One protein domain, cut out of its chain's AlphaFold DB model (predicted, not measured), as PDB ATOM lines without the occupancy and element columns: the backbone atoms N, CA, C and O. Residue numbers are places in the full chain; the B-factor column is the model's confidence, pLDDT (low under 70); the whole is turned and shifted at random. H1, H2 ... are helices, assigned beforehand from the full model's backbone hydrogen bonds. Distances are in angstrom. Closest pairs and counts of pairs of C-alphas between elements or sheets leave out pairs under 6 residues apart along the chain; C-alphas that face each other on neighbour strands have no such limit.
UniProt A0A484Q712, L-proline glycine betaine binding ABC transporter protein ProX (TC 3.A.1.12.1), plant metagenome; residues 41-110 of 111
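This is residues 41 to 110 of the 111 residues of the protein "L-proline glycine betaine binding ABC transporter protein ProX (TC 3.A.1.12.1)" of plant metagenome (UniProt A0A484Q712). The model is a loose, open chain of short helices around a hollow middle: H1 and H2 make a corner at one end, residues 59 to 62 bridge to the other end, and there H3 and H4 pack on each other at a steep angle. From H4 the printed part folds back through the very short H5 to H6, which lies apart from H2. The printed part has 70 residues with six named helices, in the order H1 to H6 along the chain, and no named strand; the class is all helix. It is loose, with a radius of gyration of the C-alphas of 14.0 A, and elongated, with spans of 42 by 27 by 19 A.

H1 is residues 43 to 48, and C-alpha 43 is at (370.511, 449.024, 431.396). H2, residues 50 to 58, is 12.7 A long from first to last C-alpha. H3, residues 63 to 76, is the longest helix at 19.9 A and begins at C-alpha 63, at (384.424, 456.495, 453.484). H4, residues 80 to 90, is 14.9 A long. H5 has four residues, 92 to 95. H6, residues 101 to 108, measures 10.5 A and ends at C-alpha 108, at (395.957, 466.338, 436.493).

H1 and H2 are close but not clearly touching, the closest C-alphas being those of Met 46 and Thr 53 at 5.6 A. They run opposite ways at a steep tilt of 54 degrees. H2 and H3 are apart. H3 and H4 touch, H3 with residues 69 to 73 alone; their closest C-alphas are those of Met 73 and Met 83, 6.3 A apart. They run opposite ways at a steep tilt of 59 degrees. H4 and H5 are close but not clearly touching, with the C-alphas of Leu 88 and Trp 95, the closest, 7.1 A apart. H3 and H5 are only just apart, with the closest C-alphas at 8.4 A. H5 and H6 are only just apart too, at 8.2 A. H4 and H6 are close but not clearly touching: the closest C-alphas, those of Lys 89 and Gln 108, are 7.8 A apart, and the tilt is steep at 61 degrees, opposite ways. H6 is apart from H1, H2 and H3. In H2, H3, H4 and H6 every O i to N i+4 pair is within hydrogen-bond range, in H1 1 of 2 is, and H5 is too short for such a pair.

The two C-alphas farthest apart are those of Lys 47 and Glu 75, at 41.6 A. C-alphas 41 and 110, the first and last printed, are 27.5 A apart. The printed part has no cut, and the five links between the helices are tight. The mean pLDDT of the printed part is 96.0, and no printed residue is under 70.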
ATOM      1  N   LEU A  41     373.365 452.257 437.009       96.31
ATOM      2  CA  LEU A  41     373.289 452.724 435.625       96.31
ATOM      3  C   LEU A  41     372.040 452.176 434.938       96.31
ATOM      4  O   LEU A  41     371.595 451.060 435.209       96.31
ATOM      5  N   ASN A  42     371.501 452.942 433.991       97.88
ATOM      6  CA  ASN A  42     370.435 452.457 433.122       97.88
ATOM      7  C   ASN A  42     370.939 451.295 432.241       97.88
ATOM      8  O   ASN A  42     372.022 451.362 431.657       97.88
ATOM      9  N   ALA A  43     370.128 450.241 432.112       97.25
ATOM     10  CA  ALA A  43     370.511 449.024 431.396       97.25
ATOM     11  C   ALA A  43     370.830 449.245 429.908       97.25
ATOM     12  O   ALA A  43     371.751 448.624 429.381       97.25
ATOM     13  N   ASP A  44     370.100 450.129 429.228       97.94
ATOM     14  CA  ASP A  44     370.347 450.424 427.817       97.94
ATOM     15  C   ASP A  44     371.513 451.395 427.634       97.94
ATOM     16  O   ASP A  44     372.293 451.231 426.694       97.94
ATOM     17  N   PHE A  45     371.713 452.328 428.572       97.50
ATOM     18  CA  PHE A  45     372.917 453.163 428.611       97.50
ATOM     19  C   PHE A  45     374.186 452.308 428.676       97.50
ATOM     20  O   PHE A  45     375.132 452.562 427.932       97.50
ATOM     21  N   MET A  46     374.185 451.245 429.489       97.38
ATOM     22  CA  MET A  46     375.345 450.357 429.596       97.38
ATOM     23  C   MET A  46     375.721 449.703 428.260       97.38
ATOM     24  O   MET A  46     376.900 449.578 427.932       97.38
ATOM     25  N   LYS A  47     374.720 449.331 427.451       96.81
ATOM     26  CA  LYS A  47     374.938 448.747 426.116       96.81
ATOM     27  C   LYS A  47     375.462 449.782 425.119       96.81
ATOM     28  O   LYS A  47     376.275 449.450 424.263       96.81
ATOM     29  N   GLN A  48     374.981 451.021 425.215       98.12
ATOM     30  CA  GLN A  48     375.322 452.103 424.285       98.12
ATOM     31  C   GLN A  48     376.673 452.759 424.598       98.12
ATOM     32  O   GLN A  48     377.335 453.258 423.690       98.12
ATOM     33  N   ALA A  49     377.102 452.751 425.862       97.56
ATOM     34  CA  ALA A  49     378.307 453.431 426.323       97.56
ATOM     35  C   ALA A  49     379.233 452.494 427.127       97.56
ATOM     36  O   ALA A  49     379.454 452.713 428.324       97.56
ATOM     37  N   PRO A  50     379.840 451.470 426.495       95.81
ATOM     38  CA  PRO A  50     380.680 450.496 427.197       95.81
ATOM     39  C   PRO A  50     381.896 451.140 427.880       95.81
ATOM     40  O   PRO A  50     382.243 450.767 428.996       95.81
ATOM     41  N   LYS A  51     382.497 452.174 427.271       95.31
ATOM     42  CA  LYS A  51     383.631 452.904 427.866       95.31
ATOM     43  C   LYS A  51     383.246 453.648 429.151       95.31
ATOM     44  O   LYS A  51     384.017 453.665 430.105       95.31
ATOM     45  N   LEU A  52     382.064 454.267 429.183       95.81
ATOM     46  CA  LEU A  52     381.572 454.945 430.388       95.81
ATOM     47  C   LEU A  52     381.134 453.931 431.444       95.81
ATOM     48  O   LEU A  52     381.371 454.145 432.624       95.81
ATOM     49  N   THR A  53     380.568 452.803 431.019       96.94
ATOM     50  CA  THR A  53     380.236 451.689 431.914       96.94
ATOM     51  C   THR A  53     381.480 451.165 432.627       96.94
ATOM     52  O   THR A  53     381.450 450.985 433.840       96.94
ATOM     53  N   GLU A  54     382.594 450.994 431.908       95.75
ATOM     54  CA  GLU A  54     383.872 450.609 432.515       95.75
ATOM     55  C   GLU A  54     384.338 451.646 433.548       95.75
ATOM     56  O   GLU A  54     384.708 451.271 434.658       95.75
ATOM     57  N   PHE A  55     384.272 452.938 433.220       96.88
ATOM     58  CA  PHE A  55     384.606 454.010 434.161       96.88
ATOM     59  C   PHE A  55     383.757 453.935 435.439       96.88
ATOM     60  O   PHE A  55     384.307 453.832 436.531       96.88
ATOM     61  N   PHE A  56     382.428 453.904 435.307       96.38
ATOM     62  CA  PHE A  56     381.514 453.820 436.448       96.38
ATOM     63  C   PHE A  56     381.710 452.545 437.273       96.38
ATOM     64  O   PHE A  56     381.568 452.594 438.489       96.38
ATOM     65  N   SER A  57     382.098 451.425 436.651       95.31
ATOM     66  CA  SER A  57     382.396 450.178 437.372       95.31
ATOM     67  C   SER A  57     383.649 450.249 438.254       95.31
ATOM     68  O   SER A  57     383.809 449.423 439.149       95.31
ATOM     69  N   LYS A  58     384.536 451.221 438.005       95.75
ATOM     70  CA  LYS A  58     385.759 451.448 438.786       95.75
ATOM     71  C   LYS A  58     385.604 452.541 439.837       95.75
ATOM     72  O   LYS A  58     386.495 452.672 440.673       95.75
ATOM     73  N   ILE A  59     384.526 453.331 439.794       95.00
ATOM     74  CA  ILE A  59     384.298 454.377 440.791       95.00
ATOM     75  C   ILE A  59     384.161 453.715 442.154       95.00
ATOM     76  O   ILE A  59     383.251 452.926 442.405       95.00
ATOM     77  N   LYS A  60     385.078 454.081 443.042       91.44
ATOM     78  CA  LYS A  60     385.052 453.707 444.445       91.44
ATOM     79  C   LYS A  60     385.466 454.915 445.263       91.44
ATOM     80  O   LYS A  60     386.536 455.477 445.038       91.44
ATOM     81  N   LEU A  61     384.600 455.299 446.188       90.62
ATOM     82  CA  LEU A  61     384.837 456.373 447.137       90.62
ATOM     83  C   LEU A  61     384.973 455.728 448.511       90.62
ATOM     84  O   LEU A  61     384.022 455.128 449.011       90.62
ATOM     85  N   GLU A  62     386.173 455.789 449.080       91.38
ATOM     86  CA  GLU A  62     386.404 455.303 450.435       91.38
ATOM     87  C   GLU A  62     385.745 456.259 451.430       91.38
ATOM     88  O   GLU A  62     385.807 457.479 451.266       91.38
ATOM     89  N   GLN A  63     385.139 455.706 452.481       89.31
ATOM     90  CA  GLN A  63     384.424 456.495 453.484       89.31
ATOM     91  C   GLN A  63     385.309 457.598 454.084       89.31
ATOM     92  O   GLN A  63     384.868 458.731 454.200       89.31
ATOM     93  N   ALA A  64     386.577 457.294 454.380       91.94
ATOM     94  CA  ALA A  64     387.511 458.269 454.941       91.94
ATOM     95  C   ALA A  64     387.767 459.467 454.009       91.94
ATOM     96  O   ALA A  64     387.857 460.600 454.477       91.94
ATOM     97  N   ASP A  65     387.858 459.239 452.694       94.06
ATOM     98  CA  ASP A  65     388.057 460.331 451.737       94.06
ATOM     99  C   ASP A  65     386.796 461.192 451.601       94.06
ATOM    100  O   ASP A  65     386.901 462.412 451.467       94.06
ATOM    101  N   LEU A  66     385.610 460.577 451.664       92.56
ATOM    102  CA  LEU A  66     384.335 461.298 451.681       92.56
ATOM    103  C   LEU A  66     384.164 462.133 452.950       92.56
ATOM    104  O   LEU A  66     383.826 463.310 452.844       92.56
ATOM    105  N   ASP A  67     384.438 461.553 454.117       93.25
ATOM    106  CA  ASP A  67     384.327 462.233 455.409       93.25
ATOM    107  C   ASP A  67     385.257 463.454 455.456       93.25
ATOM    108  O   ASP A  67     384.828 464.543 455.833       93.25
ATOM    109  N   GLU A  68     386.506 463.320 454.994       95.19
ATOM    110  CA  GLU A  68     387.442 464.447 454.919       95.19
ATOM    111  C   GLU A  68     386.978 465.521 453.927       95.19
ATOM    112  O   GLU A  68     387.085 466.712 454.209       95.19
ATOM    113  N   THR A  69     386.426 465.125 452.780       95.62
ATOM    114  CA  THR A  69     385.905 466.082 451.790       95.62
ATOM    115  C   THR A  69     384.739 466.881 452.361       95.62
ATOM    116  O   THR A  69     384.703 468.100 452.225       95.62
ATOM    117  N   LEU A  70     383.800 466.220 453.039       95.12
ATOM    118  CA  LEU A  70     382.652 466.883 453.659       95.12
ATOM    119  C   LEU A  70     383.061 467.755 454.850       95.12
ATOM    120  O   LEU A  70     382.505 468.836 455.023       95.12
ATOM    121  N   ALA A  71     384.050 467.327 455.637       94.75
ATOM    122  CA  ALA A  71     384.609 468.152 456.705       94.75
ATOM    123  C   ALA A  71     385.223 469.445 456.145       94.75
ATOM    124  O   ALA A  71     384.921 470.526 456.639       94.75
ATOM    125  N   ASN A  72     386.006 469.354 455.063       96.19
ATOM    126  CA  ASN A  72     386.556 470.537 454.394       96.19
ATOM    127  C   ASN A  72     385.452 471.437 453.819       96.19
ATOM    128  O   ASN A  72     385.559 472.657 453.921       96.19
ATOM    129  N   MET A  73     384.384 470.861 453.255       96.94
ATOM    130  CA  MET A  73     383.229 471.622 452.763       96.94
ATOM    131  C   MET A  73     382.584 472.459 453.874       96.94
ATOM    132  O   MET A  73     382.318 473.641 453.687       96.94
ATOM    133  N   GLU A  74     382.364 471.859 455.046       95.00
ATOM    134  CA  GLU A  74     381.791 472.546 456.209       95.00
ATOM    135  C   GLU A  74     382.724 473.646 456.743       95.00
ATOM    136  O   GLU A  74     382.265 474.727 457.105       95.00
ATOM    137  N   GLU A  75     384.036 473.395 456.786       95.50
ATOM    138  CA  GLU A  75     385.025 474.358 457.289       95.50
ATOM    139  C   GLU A  75     385.203 475.575 456.376       95.50
ATOM    140  O   GLU A  75     385.392 476.696 456.855       95.50
ATOM    141  N   THR A  76     385.167 475.357 455.063       96.69
ATOM    142  CA  THR A  76     385.387 476.403 454.054       96.69
ATOM    143  C   THR A  76     384.102 477.139 453.686       96.69
ATOM    144  O   THR A  76     384.146 478.331 453.383       96.69
ATOM    145  N   GLY A  77     382.955 476.458 453.758       96.31
ATOM    146  CA  GLY A  77     381.692 476.944 453.212       96.31
ATOM    147  C   GLY A  77     381.619 476.868 451.683       96.31
ATOM    148  O   GLY A  77     380.722 477.485 451.105       96.31
ATOM    149  N   ASP A  78     382.547 476.143 451.050       97.31
ATOM    150  CA  ASP A  78     382.614 475.939 449.602       97.31
ATOM    151  C   ASP A  78     381.399 475.148 449.095       97.31
ATOM    152  O   ASP A  78     380.806 474.321 449.800       97.31
ATOM    153  N   ASP A  79     381.025 475.372 447.836       97.38
ATOM    154  CA  ASP A  79     379.964 474.603 447.200       97.38
ATOM    155  C   ASP A  79     380.436 473.219 446.705       97.38
ATOM    156  O   ASP A  79     381.607 472.834 446.760       97.38
ATOM    157  N   ALA A  80     379.493 472.413 446.208       95.88
ATOM    158  CA  ALA A  80     379.797 471.058 445.752       95.88
ATOM    159  C   ALA A  80     380.760 471.016 444.547       95.88
ATOM    160  O   ALA A  80     381.495 470.039 444.386       95.88
ATOM    161  N   ALA A  81     380.753 472.031 443.679       96.69
ATOM    162  CA  ALA A  81     381.634 472.088 442.518       96.69
ATOM    163  C   ALA A  81     383.063 472.463 442.932       96.69
ATOM    164  O   ALA A  81     384.023 471.857 442.445       96.69
ATOM    165  N   GLU A  82     383.201 473.404 443.861       97.62
ATOM    166  CA  GLU A  82     384.473 473.769 444.484       97.62
ATOM    167  C   GLU A  82     385.077 472.572 445.227       97.62
ATOM    168  O   GLU A  82     386.233 472.204 444.990       97.62
ATOM    169  N   MET A  83     384.266 471.846 445.997       97.31
ATOM    170  CA  MET A  83     384.737 470.649 446.689       97.31
ATOM    171  C   MET A  83     385.064 469.481 445.764       97.31
ATOM    172  O   MET A  83     385.984 468.715 446.053       97.31
ATOM    173  N   ALA A  84     384.397 469.354 444.616       95.94
ATOM    174  CA  ALA A  84     384.801 468.388 443.600       95.94
ATOM    175  C   ALA A  84     386.201 468.709 443.041       95.94
ATOM    176  O   ALA A  84     387.013 467.801 442.857       95.94
ATOM    177  N   GLN A  85     386.519 469.991 442.819       96.75
ATOM    178  CA  GLN A  85     387.865 470.415 442.410       96.75
ATOM    179  C   GLN A  85     388.896 470.126 443.502       96.75
ATOM    180  O   GLN A  85     389.970 469.588 443.219       96.75
ATOM    181  N   TRP A  86     388.562 470.431 444.755       97.06
ATOM    182  CA  TRP A  86     389.405 470.101 445.896       97.06
ATOM    183  C   TRP A  86     389.653 468.591 445.998       97.06
ATOM    184  O   TRP A  86     390.803 468.174 446.141       97.06
ATOM    185  N   PHE A  87     388.622 467.756 445.840       97.62
ATOM    186  CA  PHE A  87     388.753 466.298 445.855       97.62
ATOM    187  C   PHE A  87     389.699 465.820 444.751       97.62
ATOM    188  O   PHE A  87     390.612 465.038 445.008       97.62
ATOM    189  N   LEU A  88     389.545 466.323 443.524       96.94
ATOM    190  CA  LEU A  88     390.429 465.949 442.418       96.94
ATOM    191  C   LEU A  88     391.893 466.343 442.683       96.94
ATOM    192  O   LEU A  88     392.804 465.594 442.321       96.94
ATOM    193  N   LYS A  89     392.136 467.470 443.358       96.38
ATOM    194  CA  LYS A  89     393.488 467.926 443.722       96.38
ATOM    195  C   LYS A  89     394.103 467.110 444.858       96.38
ATOM    196  O   LYS A  89     395.271 466.734 444.777       96.38
ATOM    197  N   ASN A  90     393.323 466.805 445.892       96.88
ATOM    198  CA  ASN A  90     393.836 466.242 447.142       96.88
ATOM    199  C   ASN A  90     393.726 464.711 447.213       96.88
ATOM    200  O   ASN A  90     394.518 464.064 447.893       96.88
ATOM    201  N   LYS A  91     392.796 464.106 446.467       96.62
ATOM    202  CA  LYS A  91     392.490 462.664 446.485       96.62
ATOM    203  C   LYS A  91     392.880 461.964 445.183       96.62
ATOM    204  O   LYS A  91     392.206 461.050 444.710       96.62
ATOM    205  N   SER A  92     394.004 462.372 444.591       95.50
ATOM    206  CA  SER A  92     394.488 461.830 443.311       95.50
ATOM    207  C   SER A  92     394.746 460.325 443.328       95.50
ATOM    208  O   SER A  92     394.422 459.638 442.360       95.50
ATOM    209  N   ALA A  93     395.235 459.779 444.441       94.12
ATOM    210  CA  ALA A  93     395.431 458.339 444.587       94.12
ATOM    211  C   ALA A  93     394.125 457.533 444.458       94.12
ATOM    212  O   ALA A  93     394.168 456.401 443.973       94.12
ATOM    213  N   ALA A  94     392.984 458.113 444.848       94.25
ATOM    214  CA  ALA A  94     391.677 457.478 444.727       94.25
ATOM    215  C   ALA A  94     391.177 457.531 443.276       94.25
ATOM    216  O   ALA A  94     390.948 456.491 442.657       94.25
ATOM    217  N   TRP A  95     391.051 458.731 442.697       95.88
ATOM    218  CA  TRP A  95     390.354 458.874 441.415       95.88
ATOM    219  C   TRP A  95     391.162 458.432 440.196       95.88
ATOM    220  O   TRP A  95     390.584 458.023 439.186       95.88
ATOM    221  N   THR A  96     392.494 458.459 440.270       96.88
ATOM    222  CA  THR A  96     393.343 458.010 439.151       96.88
ATOM    223  C   THR A  96     393.189 456.515 438.861       96.88
ATOM    224  O   THR A  96     393.485 456.084 437.751       96.88
ATOM    225  N   GLN A  97     392.659 455.730 439.805       96.00
ATOM    226  CA  GLN A  97     392.329 454.315 439.601       96.00
ATOM    227  C   GLN A  97     391.055 454.113 438.765       96.00
ATOM    228  O   GLN A  97     390.855 453.040 438.191       96.00
ATOM    229  N   TRP A  98     390.191 455.128 438.674       96.44
ATOM    230  CA  TRP A  98     388.913 455.030 437.963       96.44
ATOM    231  C   TRP A  98     389.087 455.136 436.446       96.44
ATOM    232  O   TRP A  98     388.252 454.656 435.678       96.44
ATOM    233  N   VAL A  99     390.175 455.764 436.003       96.69
ATOM    234  CA  VAL A  99     390.416 456.112 434.603       96.69
ATOM    235  C   VAL A  99     391.734 455.527 434.088       96.69
ATOM    236  O   VAL A  99     392.633 455.219 434.866       96.69
ATOM    237  N   PRO A 100     391.890 455.370 432.764       96.81
ATOM    238  CA  PRO A 100     393.183 455.066 432.163       96.81
ATOM    239  C   PRO A 100     394.247 456.128 432.474       96.81
ATOM    240  O   PRO A 100     393.934 457.303 432.680       96.81
ATOM    241  N   LYS A 101     395.520 455.720 432.444       97.06
ATOM    242  CA  LYS A 101     396.666 456.575 432.789       97.06
ATOM    243  C   LYS A 101     396.724 457.871 431.970       97.06
ATOM    244  O   LYS A 101     396.949 458.932 432.536       97.06
ATOM    245  N   ASP A 102     396.479 457.799 430.665       97.75
ATOM    246  CA  ASP A 102     396.479 458.968 429.777       97.75
ATOM    247  C   ASP A 102     395.377 459.978 430.142       97.75
ATOM    248  O   ASP A 102     395.569 461.190 430.050       97.75
ATOM    249  N   VAL A 103     394.220 459.493 430.598       97.12
ATOM    250  CA  VAL A 103     393.130 460.349 431.079       97.12
ATOM    251  C   VAL A 103     393.493 460.972 432.423       97.12
ATOM    252  O   VAL A 103     393.271 462.168 432.602       97.12
ATOM    253  N   ALA A 104     394.083 460.198 433.338       97.56
ATOM    254  CA  ALA A 104     394.562 460.705 434.621       97.56
ATOM    255  C   ALA A 104     395.568 461.850 434.447       97.56
ATOM    256  O   ALA A 104     395.386 462.916 435.030       97.56
ATOM    257  N   GLU A 105     396.565 461.669 433.581       97.88
ATOM    258  CA  GLU A 105     397.565 462.697 433.277       97.88
ATOM    259  C   GLU A 105     396.923 463.966 432.701       97.88
ATOM    260  O   GLU A 105     397.260 465.079 433.106       97.88
ATOM    261  N   ARG A 106     395.946 463.819 431.794       98.00
ATOM    262  CA  ARG A 106     395.226 464.962 431.214       98.00
ATOM    263  C   ARG A 106     394.398 465.727 432.237       98.00
ATOM    264  O   ARG A 106     394.372 466.952 432.176       98.00
ATOM    265  N   VAL A 107     393.712 465.025 433.138       97.25
ATOM    266  CA  VAL A 107     392.932 465.671 434.201       97.25
ATOM    267  C   VAL A 107     393.880 466.383 435.159       97.25
ATOM    268  O   VAL A 107     393.688 467.568 435.398       97.25
ATOM    269  N   GLN A 108     394.951 465.727 435.614       96.38
ATOM    270  CA  GLN A 108     395.957 466.338 436.493       96.38
ATOM    271  C   GLN A 108     396.580 467.602 435.899       96.38
ATOM    272  O   GLN A 108     396.771 468.575 436.616       96.38
ATOM    273  N   ALA A 109     396.851 467.620 434.592       97.19
ATOM    274  CA  ALA A 109     397.383 468.799 433.911       97.19
ATOM    275  C   ALA A 109     396.391 469.977 433.822       97.19
ATOM    276  O   ALA A 109     396.797 471.080 433.461       97.19
ATOM    277  N   SER A 110     395.102 469.747 434.094       95.50
ATOM    278  CA  SER A 110     394.032 470.753 434.004       95.50
ATOM    279  C   SER A 110     393.530 471.282 435.352       95.50
ATOM    280  O   SER A 110     392.700 472.192 435.354       95.50
TER     281      SER A 110